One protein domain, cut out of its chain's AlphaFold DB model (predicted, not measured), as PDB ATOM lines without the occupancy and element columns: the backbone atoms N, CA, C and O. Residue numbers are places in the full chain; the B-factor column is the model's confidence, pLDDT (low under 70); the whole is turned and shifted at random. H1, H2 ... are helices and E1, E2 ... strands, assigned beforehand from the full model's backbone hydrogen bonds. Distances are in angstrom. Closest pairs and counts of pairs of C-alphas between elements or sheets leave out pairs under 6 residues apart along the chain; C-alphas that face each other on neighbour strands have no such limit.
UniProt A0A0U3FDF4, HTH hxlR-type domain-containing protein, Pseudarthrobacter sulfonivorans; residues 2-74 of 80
ATOM      1  N   LEU A   2     357.158  83.358  26.076       38.19
ATOM      2  CA  LEU A   2     357.749  83.870  27.336       38.19
ATOM      3  C   LEU A   2     356.750  84.582  28.288       38.19
ATOM      4  O   LEU A   2     356.897  84.538  29.504       38.19
ATOM      5  N   ILE A   3     355.695  85.199  27.740       42.12
ATOM      6  CA  ILE A   3     354.698  85.985  28.499       42.12
ATOM      7  C   ILE A   3     353.769  85.106  29.364       42.12
ATOM      8  O   ILE A   3     353.293  85.570  30.400       42.12
ATOM      9  N   SER A   4     353.536  83.834  29.001       49.28
ATOM     10  CA  SER A   4     352.740  82.919  29.845       49.28
ATOM     11  C   SER A   4     353.476  82.518  31.121       49.28
ATOM     12  O   SER A   4     352.847  82.363  32.164       49.28
ATOM     13  N   LEU A   5     354.802  82.396  31.055       46.66
ATOM     14  CA  LEU A   5     355.622  81.914  32.165       46.66
ATOM     15  C   LEU A   5     355.726  82.972  33.271       46.66
ATOM     16  O   LEU A   5     355.526  82.667  34.443       46.66
ATOM     17  N   VAL A   6     355.904  84.241  32.888       42.25
ATOM     18  CA  VAL A   6     355.926  85.371  33.831       42.25
ATOM     19  C   VAL A   6     354.550  85.599  34.458       42.25
ATOM     20  O   VAL A   6     354.470  85.813  35.664       42.25
ATOM     21  N   ARG A   7     353.456  85.484  33.687       47.12
ATOM     22  CA  ARG A   7     352.097  85.618  34.243       47.12
ATOM     23  C   ARG A   7     351.752  84.517  35.241       47.12
ATOM     24  O   ARG A   7     351.141  84.814  36.266       47.12
ATOM     25  N   MET A   8     352.154  83.278  34.956       52.78
ATOM     26  CA  MET A   8     352.017  82.177  35.907       52.78
ATOM     27  C   MET A   8     352.819  82.482  37.178       52.78
ATOM     28  O   MET A   8     352.257  82.435  38.263       52.78
ATOM     29  N   LEU A   9     354.069  82.937  37.040       53.25
ATOM     30  CA  LEU A   9     354.941  83.293  38.162       53.25
ATOM     31  C   LEU A   9     354.352  84.404  39.054       53.25
ATOM     32  O   LEU A   9     354.385  84.292  40.275       53.25
ATOM     33  N   THR A  10     353.763  85.458  38.475       50.03
ATOM     34  CA  THR A  10     353.176  86.568  39.254       50.03
ATOM     35  C   THR A  10     351.906  86.156  40.006       50.03
ATOM     36  O   THR A  10     351.681  86.600  41.134       50.03
ATOM     37  N   LEU A  11     351.074  85.296  39.405       54.22
ATOM     38  CA  LEU A  11     349.899  84.724  40.071       54.22
ATOM     39  C   LEU A  11     350.298  83.753  41.183       54.22
ATOM     40  O   LEU A  11     349.639  83.723  42.222       54.22
ATOM     41  N   THR A  12     351.387  83.008  40.989       57.06
ATOM     42  CA  THR A  12     351.956  82.136  42.013       57.06
ATOM     43  C   THR A  12     352.417  82.962  43.209       57.06
ATOM     44  O   THR A  12     351.936  82.710  44.306       57.06
ATOM     45  N   VAL A  13     353.215  84.022  43.015       55.97
ATOM     46  CA  VAL A  13     353.761  84.861  44.107       55.97
ATOM     47  C   VAL A  13     352.684  85.442  45.037       55.97
ATOM     48  O   VAL A  13     352.878  85.445  46.248       55.97
ATOM     49  N   ARG A  14     351.517  85.858  44.522       57.56
ATOM     50  CA  ARG A  14     350.404  86.344  45.370       57.56
ATOM     51  C   ARG A  14     349.744  85.256  46.229       57.56
ATOM     52  O   ARG A  14     349.091  85.592  47.210       57.56
ATOM     53  N   ARG A  15     349.889  83.975  45.871       61.06
ATOM     54  CA  ARG A  15     349.439  82.835  46.691       61.06
ATOM     55  C   ARG A  15     350.494  82.391  47.709       61.06
ATOM     56  O   ARG A  15     350.137  81.889  48.761       61.06
ATOM     57  N   LEU A  16     351.774  82.651  47.440       64.88
ATOM     58  CA  LEU A  16     352.889  82.223  48.295       64.88
ATOM     59  C   LEU A  16     352.940  82.932  49.663       64.88
ATOM     60  O   LEU A  16     353.502  82.386  50.609       64.88
ATOM     61  N   GLU A  17     352.374  84.135  49.785       64.50
ATOM     62  CA  GLU A  17     352.347  84.890  51.049       64.50
ATOM     63  C   GLU A  17     351.425  84.235  52.103       64.50
ATOM     64  O   GLU A  17     351.920  83.913  53.185       64.50
ATOM     65  N   PRO A  18     350.141  83.918  51.816       70.88
ATOM     66  CA  PRO A  18     349.318  83.146  52.752       70.88
ATOM     67  C   PRO A  18     349.796  81.697  52.948       70.88
ATOM     68  O   PRO A  18     349.584  81.140  54.022       70.88
ATOM     69  N   ASP A  19     350.489  81.104  51.970       73.88
ATOM     70  CA  ASP A  19     351.064  79.753  52.088       73.88
ATOM     71  C   ASP A  19     352.335  79.707  52.972       73.88
ATOM     72  O   ASP A  19     352.892  78.635  53.230       73.88
ATOM     73  N   GLY A  20     352.808  80.860  53.464       79.88
ATOM     74  CA  GLY A  20     353.964  80.959  54.360       79.88
ATOM     75  C   GLY A  20     355.312  80.765  53.661       79.88
ATOM     76  O   GLY A  20     356.291  80.364  54.293       79.88
ATOM     77  N   LEU A  21     355.375  81.018  52.354       80.75
ATOM     78  CA  LEU A  21     356.592  80.917  51.539       80.75
ATOM     79  C   LEU A  21     357.316  82.267  51.414       80.75
ATOM     80  O   LEU A  21     358.510  82.307  51.117       80.75
ATOM     81  N   LEU A  22     356.619  83.365  51.709       81.81
ATOM     82  CA  LEU A  22     357.164  84.717  51.810       81.81
ATOM     83  C   LEU A  22     356.780  85.321  53.161       81.81
ATOM     84  O   LEU A  22     355.645  85.181  53.605       81.81
ATOM     85  N   THR A  23     357.721  86.009  53.801       82.31
ATOM     86  CA  THR A  23     357.465  86.844  54.978       82.31
ATOM     87  C   THR A  23     357.554  88.305  54.581       82.31
ATOM     88  O   THR A  23     358.489  88.723  53.899       82.31
ATOM     89  N   ARG A  24     356.563  89.082  55.016       85.31
ATOM     90  CA  ARG A  24     356.495  90.524  54.805       85.31
ATOM     91  C   ARG A  24     356.838  91.243  56.103       85.31
ATOM     92  O   ARG A  24     356.063  91.190  57.058       85.31
ATOM     93  N   THR A  25     357.942  91.979  56.101       83.75
ATOM     94  CA  THR A  25     358.373  92.788  57.246       83.75
ATOM     95  C   THR A  25     358.208  94.265  56.917       83.75
ATOM     96  O   THR A  25     358.770  94.767  55.939       83.75
ATOM     97  N   VAL A  26     357.410  94.966  57.725       87.50
ATOM     98  CA  VAL A  26     357.215  96.419  57.630       87.50
ATOM     99  C   VAL A  26     358.107  97.090  58.660       87.50
ATOM    100  O   VAL A  26     357.930  96.888  59.859       87.50
ATOM    101  N   TYR A  27     359.036  97.912  58.192       86.00
ATOM    102  CA  TYR A  27     359.886  98.724  59.044       86.00
ATOM    103  C   TYR A  27     359.245 100.100  59.261       86.00
ATOM    104  O   TYR A  27     358.902 100.779  58.284       86.00
ATOM    105  N   PRO A  28     359.084 100.539  60.523       82.62
ATOM    106  CA  PRO A  28     358.544 101.852  60.849       82.62
ATOM    107  C   PRO A  28     359.613 102.934  60.625       82.62
ATOM    108  O   PRO A  28     360.169 103.498  61.562       82.62
ATOM    109  N   THR A  29     359.925 103.203  59.362       85.44
ATOM    110  CA  THR A  29     360.787 104.304  58.912       85.44
ATOM    111  C   THR A  29     359.941 105.416  58.287       85.44
ATOM    112  O   THR A  29     358.760 105.220  58.000       85.44
ATOM    113  N   VAL A  30     360.519 106.597  58.052       81.94
ATOM    114  CA  VAL A  30     359.888 107.654  57.245       81.94
ATOM    115  C   VAL A  30     360.744 107.871  55.997       81.94
ATOM    116  O   VAL A  30     361.849 108.397  56.123       81.94
ATOM    117  N   PRO A  31     360.274 107.476  54.801       76.69
ATOM    118  CA  PRO A  31     359.039 106.733  54.515       76.69
ATOM    119  C   PRO A  31     359.105 105.270  54.992       76.69
ATOM    120  O   PRO A  31     360.193 104.711  55.139       76.69
ATOM    121  N   ALA A  32     357.944 104.651  55.234       81.56
ATOM    122  CA  ALA A  32     357.868 103.267  55.707       81.56
ATOM    123  C   ALA A  32     358.456 102.312  54.663       81.56
ATOM    124  O   ALA A  32     358.068 102.348  53.493       81.56
ATOM    125  N   GLN A  33     359.387 101.461  55.084       84.94
ATOM    126  CA  GLN A  33     360.014 100.466  54.221       84.94
ATOM    127  C   GLN A  33     359.318  99.120  54.396       84.94
ATOM    128  O   GLN A  33     359.028  98.690  55.509       84.94
ATOM    129  N   VAL A  34     359.052  98.438  53.287       85.62
ATOM    130  CA  VAL A  34     358.484  97.088  53.291       85.62
ATOM    131  C   VAL A  34     359.470  96.172  52.595       85.62
ATOM    132  O   VAL A  34     359.900  96.454  51.478       85.62
ATOM    133  N   THR A  35     359.812  95.075  53.256       81.88
ATOM    134  CA  THR A  35     360.690  94.039  52.712       81.88
ATOM    135  C   THR A  35     359.938  92.723  52.620       81.88
ATOM    136  O   THR A  35     359.053  92.440  53.432       81.88
ATOM    137  N   TYR A  36     360.278  91.949  51.595       80.50
ATOM    138  CA  TYR A  36     359.755  90.613  51.360       80.50
ATOM    139  C   TYR A  36     360.932  89.655  51.333       80.50
ATOM    140  O   TYR A  36     361.851  89.827  50.533       80.50
ATOM    141  N   GLU A  37     360.889  88.652  52.194       82.50
ATOM    142  CA  GLU A  37     361.942  87.652  52.316       82.50
ATOM    143  C   GLU A  37     361.348  86.261  52.121       82.50
ATOM    144  O   GLU A  37     360.217  85.984  52.531       82.50
ATOM    145  N   LEU A  38     362.100  85.373  51.470       84.25
ATOM    146  CA  LEU A  38     361.716  83.968  51.378       84.25
ATOM    147  C   LEU A  38     361.821  83.337  52.765       84.25
ATOM    148  O   LEU A  38     362.827  83.493  53.453       84.25
ATOM    149  N   THR A  39     360.803  82.575  53.152       87.06
ATOM    150  CA  THR A  39     360.922  81.698  54.321       87.06
ATOM    151  C   THR A  39     361.809  80.503  53.985       87.06
ATOM    152  O   THR A  39     362.114  80.243  52.820       87.06
ATOM    153  N   GLU A  40     362.179  79.704  54.984       83.88
ATOM    154  CA  GLU A  40     362.894  78.441  54.760       83.88
ATOM    155  C   GLU A  40     362.150  77.521  53.768       83.88
ATOM    156  O   GLU A  40     362.751  76.948  52.857       83.88
ATOM    157  N   ARG A  41     360.815  77.465  53.868       79.75
ATOM    158  CA  ARG A  41     359.954  76.727  52.931       79.75
ATOM    159  C   ARG A  41     359.920  77.367  51.538       79.75
ATOM    160  O   ARG A  41     359.909  76.660  50.537       79.75
ATOM    161  N   GLY A  42     359.926  78.698  51.452       81.62
ATOM    162  CA  GLY A  42     360.032  79.407  50.171       81.62
ATOM    163  C   GLY A  42     361.367  79.150  49.470       81.62
ATOM    164  O   GLY A  42     361.419  78.955  48.252       81.62
ATOM    165  N   SER A  43     362.447  79.093  50.248       82.75
ATOM    166  CA  SER A  43     363.789  78.785  49.758       82.75
ATOM    167  C   SER A  43     363.883  77.353  49.219       82.75
ATOM    168  O   SER A  43     364.385  77.144  48.111       82.75
ATOM    169  N   SER A  44     363.309  76.367  49.922       81.06
ATOM    170  CA  SER A  44     363.307  74.974  49.452       81.06
ATOM    171  C   SER A  44     362.516  74.788  48.152       81.06
ATOM    172  O   SER A  44     362.967  74.075  47.254       81.06
ATOM    173  N   LEU A  45     361.390  75.490  47.987       78.56
ATOM    174  CA  LEU A  45     360.645  75.496  46.726       78.56
ATOM    175  C   LEU A  45     361.459  76.122  45.586       78.56
ATOM    176  O   LEU A  45     361.480  75.597  44.472       78.56
ATOM    177  N   THR A  46     362.151  77.226  45.865       77.50
ATOM    178  CA  THR A  46     362.991  77.915  44.875       77.50
ATOM    179  C   THR A  46     364.091  76.994  44.347       77.50
ATOM    180  O   THR A  46     364.351  76.976  43.142       77.50
ATOM    181  N   LEU A  47     364.683  76.174  45.220       77.81
ATOM    182  CA  LEU A  47     365.673  75.171  44.829       77.81
ATOM    183  C   LEU A  47     365.100  74.153  43.831       77.81
ATOM    184  O   LEU A  47     365.728  73.891  42.807       77.81
ATOM    185  N   LEU A  48     363.900  73.626  44.087       76.94
ATOM    186  CA  LEU A  48     363.244  72.659  43.198       76.94
ATOM    187  C   LEU A  48     362.899  73.268  41.835       76.94
ATOM    188  O   LEU A  48     363.137  72.655  40.795       76.94
ATOM    189  N   VAL A  49     362.372  74.495  41.828       78.56
ATOM    190  CA  VAL A  49     362.050  75.210  40.583       78.56
ATOM    191  C   VAL A  49     363.314  75.465  39.767       78.56
ATOM    192  O   VAL A  49     363.302  75.273  38.551       78.56
ATOM    193  N   LYS A  50     364.415  75.845  40.426       76.88
ATOM    194  CA  LYS A  50     365.706  76.025  39.762       76.88
ATOM    195  C   LYS A  50     366.199  74.718  39.146       76.88
ATOM    196  O   LYS A  50     366.554  74.712  37.977       76.88
ATOM    197  N   GLN A  51     366.168  73.618  39.894       77.56
ATOM    198  CA  GLN A  51     366.590  72.307  39.388       77.56
ATOM    199  C   GLN A  51     365.768  71.865  38.172       77.56
ATOM    200  O   GLN A  51     366.325  71.355  37.203       77.56
ATOM    201  N   LEU A  52     364.455  72.100  38.192       75.88
ATOM    202  CA  LEU A  52     363.592  71.808  37.050       75.88
ATOM    203  C   LEU A  52     363.938  72.678  35.833       75.88
ATOM    204  O   LEU A  52     363.958  72.182  34.706       75.88
ATOM    205  N   ALA A  53     364.208  73.966  36.052       73.88
ATOM    206  CA  ALA A  53     364.613  74.880  34.990       73.88
ATOM    207  C   ALA A  53     365.965  74.479  34.386       73.88
ATOM    208  O   ALA A  53     366.077  74.414  33.163       73.88
ATOM    209  N   ASP A  54     366.947  74.154  35.228       79.94
ATOM    210  CA  ASP A  54     368.275  73.698  34.812       79.94
ATOM    211  C   ASP A  54     368.155  72.415  33.974       79.94
ATOM    212  O   ASP A  54     368.607  72.378  32.831       79.94
ATOM    213  N   TRP A  55     367.425  71.405  34.463       89.31
ATOM    214  CA  TRP A  55     367.165  70.178  33.704       89.31
ATOM    215  C   TRP A  55     366.484  70.463  32.358       89.31
ATOM    216  O   TRP A  55     366.866  69.901  31.331       89.31
ATOM    217  N   SER A  56     365.491  71.358  32.337       78.44
ATOM    218  CA  SER A  56     364.792  71.722  31.102       78.44
ATOM    219  C   SER A  56     365.705  72.427  30.100       78.44
ATOM    220  O   SER A  56     365.491  72.273  28.898       78.44
ATOM    221  N   LEU A  57     366.670  73.221  30.568       82.88
ATOM    222  CA  LEU A  57     367.658  73.874  29.716       82.88
ATOM    223  C   LEU A  57     368.641  72.851  29.151       82.88
ATOM    224  O   LEU A  57     368.872  72.859  27.942       82.88
ATOM    225  N   ASP A  58     369.125  71.933  29.986       92.50
ATOM    226  CA  ASP A  58     370.048  70.868  29.583       92.50
ATOM    227  C   ASP A  58     369.435  69.948  28.517       92.50
ATOM    228  O   ASP A  58     370.114  69.501  27.595       92.50
ATOM    229  N   HIS A  59     368.125  69.702  28.594       89.38
ATOM    230  CA  HIS A  59     367.419  68.803  27.677       89.38
ATOM    231  C   HIS A  59     366.715  69.532  26.529       89.38
ATOM    232  O   HIS A  59     366.064  68.884  25.704       89.38
ATOM    233  N   LYS A  60     366.835  70.865  26.435       84.00
ATOM    234  CA  LYS A  60     366.082  71.668  25.457       84.00
ATOM    235  C   LYS A  60     366.312  71.198  24.019       84.00
ATOM    236  O   LYS A  60     365.361  71.106  23.244       84.00
ATOM    237  N   ASP A  61     367.556  70.864  23.684       89.00
ATOM    238  CA  ASP A  61     367.950  70.517  22.319       89.00
ATOM    239  C   ASP A  61     367.514  69.090  21.972       89.00
ATOM    240  O   ASP A  61     366.983  68.858  20.888       89.00
ATOM    241  N   ALA A  62     367.622  68.152  22.920       91.25
ATOM    242  CA  ALA A  62     367.123  66.786  22.760       91.25
ATOM    243  C   ALA A  62     365.595  66.753  22.597       91.25
ATOM    244  O   ALA A  62     365.069  66.064  21.725       91.25
ATOM    245  N   ILE A  63     364.870  67.548  23.391       86.81
ATOM    246  CA  ILE A  63     363.415  67.698  23.263       86.81
ATOM    247  C   ILE A  63     363.059  68.316  21.905       86.81
ATOM    248  O   ILE A  63     362.118  67.863  21.255       86.81
ATOM    249  N   GLY A  64     363.807  69.329  21.457       89.25
ATOM    250  CA  GLY A  64     363.642  69.925  20.130       89.25
ATOM    251  C   GLY A  64     363.866  68.916  19.000       89.25
ATOM    252  O   GLY A  64     363.048  68.830  18.089       89.25
ATOM    253  N   ALA A  65     364.916  68.099  19.093       91.94
ATOM    254  CA  ALA A  65     365.199  67.043  18.127       91.94
ATOM    255  C   ALA A  65     364.073  65.999  18.074       91.94
ATOM    256  O   ALA A  65     363.604  65.670  16.988       91.94
ATOM    257  N   SER A  66     363.580  65.539  19.228       90.56
ATOM    258  CA  SER A  66     362.442  64.611  19.291       90.56
ATOM    259  C   SER A  66     361.168  65.198  18.681       90.56
ATOM    260  O   SER A  66     360.449  64.481  17.990       90.56
ATOM    261  N   ARG A  67     360.897  66.497  18.883       86.94
ATOM    262  CA  ARG A  67     359.762  67.188  18.241       86.94
ATOM    263  C   ARG A  67     359.912  67.219  16.724       86.94
ATOM    264  O   ARG A  67     359.000  66.802  16.027       86.94
ATOM    265  N   ASN A  68     361.085  67.604  16.226       91.25
ATOM    266  CA  ASN A  68     361.353  67.625  14.788       91.25
ATOM    267  C   ASN A  68     361.216  66.229  14.162       91.25
ATOM    268  O   ASN A  68     360.655  66.091  13.081       91.25
ATOM    269  N   LEU A  69     361.712  65.186  14.837       91.38
ATOM    270  CA  LEU A  69     361.555  63.803  14.380       91.38
ATOM    271  C   LEU A  69     360.084  63.383  14.337       91.38
ATOM    272  O   LEU A  69     359.670  62.748  13.371       91.38
ATOM    273  N   TYR A  70     359.300  63.752  15.350       86.94
ATOM    274  CA  TYR A  70     357.867  63.489  15.370       86.94
ATOM    275  C   TYR A  70     357.149  64.198  14.215       86.94
ATOM    276  O   TYR A  70     356.365  63.561  13.518       86.94
ATOM    277  N   ASP A  71     357.452  65.472  13.967       89.19
ATOM    278  CA  ASP A  71     356.839  66.251  12.885       89.19
ATOM    279  C   ASP A  71     357.179  65.658  11.507       89.19
ATOM    280  O   ASP A  71     356.302  65.502  10.659       89.19
ATOM    281  N   LEU A  72     358.431  65.228  11.302       89.50
ATOM    282  CA  LEU A  72     358.858  64.529  10.082       89.50
ATOM    283  C   LEU A  72     358.134  63.188   9.880       89.50
ATOM    284  O   LEU A  72     357.915  62.774   8.743       89.50
ATOM    285  N   GLN A  73     357.781  62.503  10.969       89.25
ATOM    286  CA  GLN A  73     357.038  61.240  10.937       89.25
ATOM    287  C   GLN A  73     355.521  61.437  10.803       89.25
ATOM    288  O   GLN A  73     354.832  60.498  10.410       89.25
ATOM    289  N   ASN A  74     354.998  62.630  11.112       86.69
ATOM    290  CA  ASN A  74     353.564  62.929  11.157       86.69
ATOM    291  C   ASN A  74     353.220  64.248  10.423       86.69
ATOM    292  O   ASN A  74     352.623  65.147  11.024       86.69
TER     293      ASN A  74
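AT A GLANCE: This is residues 2 to 74 of the 80 residues of the protein "HTH hxlR-type domain-containing protein" of Pseudarthrobacter sulfonivorans (UniProt A0A0U3FDF4). A two-stranded hairpin, E1 and E2, makes one end of a long, thin model, and from its open end two helices, H1 and H2, run off to the same side with a gap between them; H3 follows beyond H2 and makes the far end. No helix touches another, and two stretches stand free: residues 2 to 12, which belong to H1, and residues 47 to 74, of which 47 to 58 belong to H2 and 60 to 73 to H3. The printed part has 73 residues, with three named helices and two named strands in the order H1, E1, E2, H2, H3; the sheet is E1 - E2, antiparallel, and the class is mostly helix. The whole is extended, with a radius of gyration of the C-alphas of 19.0 A, and a rod in outline, spanning 64 by 23 by 19 A.

IN THESE COORDINATES: The sheet is made of E1, residues 22 to 27, 16.0 A from first to last C-alpha, and E2, residues 33 to 38, 16.8 A. C-alpha 22 is at (357.164, 84.717, 51.810). H2, residues 40 to 58, is the longest helix, with 27.2 A from first to last C-alpha. H3, residues 60 to 73, measures 20.0 A and ends with C-alpha 73 at (357.038, 61.240, 10.937). H1, residues 2 to 16, measures 21.6 A and begins with C-alpha 2 at (357.749, 83.870, 27.336).

HOW THE PARTS SIT: E1 and E2 form a hairpin, antiparallel, with 158 degrees between their directions. N 25 and O 35, 2.9 A apart, and N 27 and O 33, 2.8 A apart, are within hydrogen-bond range. The closest C-alphas of E1 and H2 are those of Leu 22 and Gly 42, 6.3 A apart. The closest C-alphas of H1 and E1 are those of Leu 16 and Leu 22, 6.1 A apart. H1 and H2 are close but not clearly touching: their closest C-alphas, those of Leu 16 and Gly 42, are 7.9 A apart. They run opposite ways at a shallow tilt of 16 degrees. H2 and H3 meet only through their link. H3 is apart from H1, E1 and E2, and H1 is apart from E2. In H2 and H3 every O i to N i+4 pair is within hydrogen-bond range; in H1, 9 of 11 are.

THE WHOLE: The C-alphas of Val 30 and Gln 73, the two farthest apart, are 65.6 A apart. The printed part has no cut, and the four links between named elements are tight. The mean pLDDT of the printed part is 76.6; residues 2 to 17 are under 70, and H1 has a mean of 51.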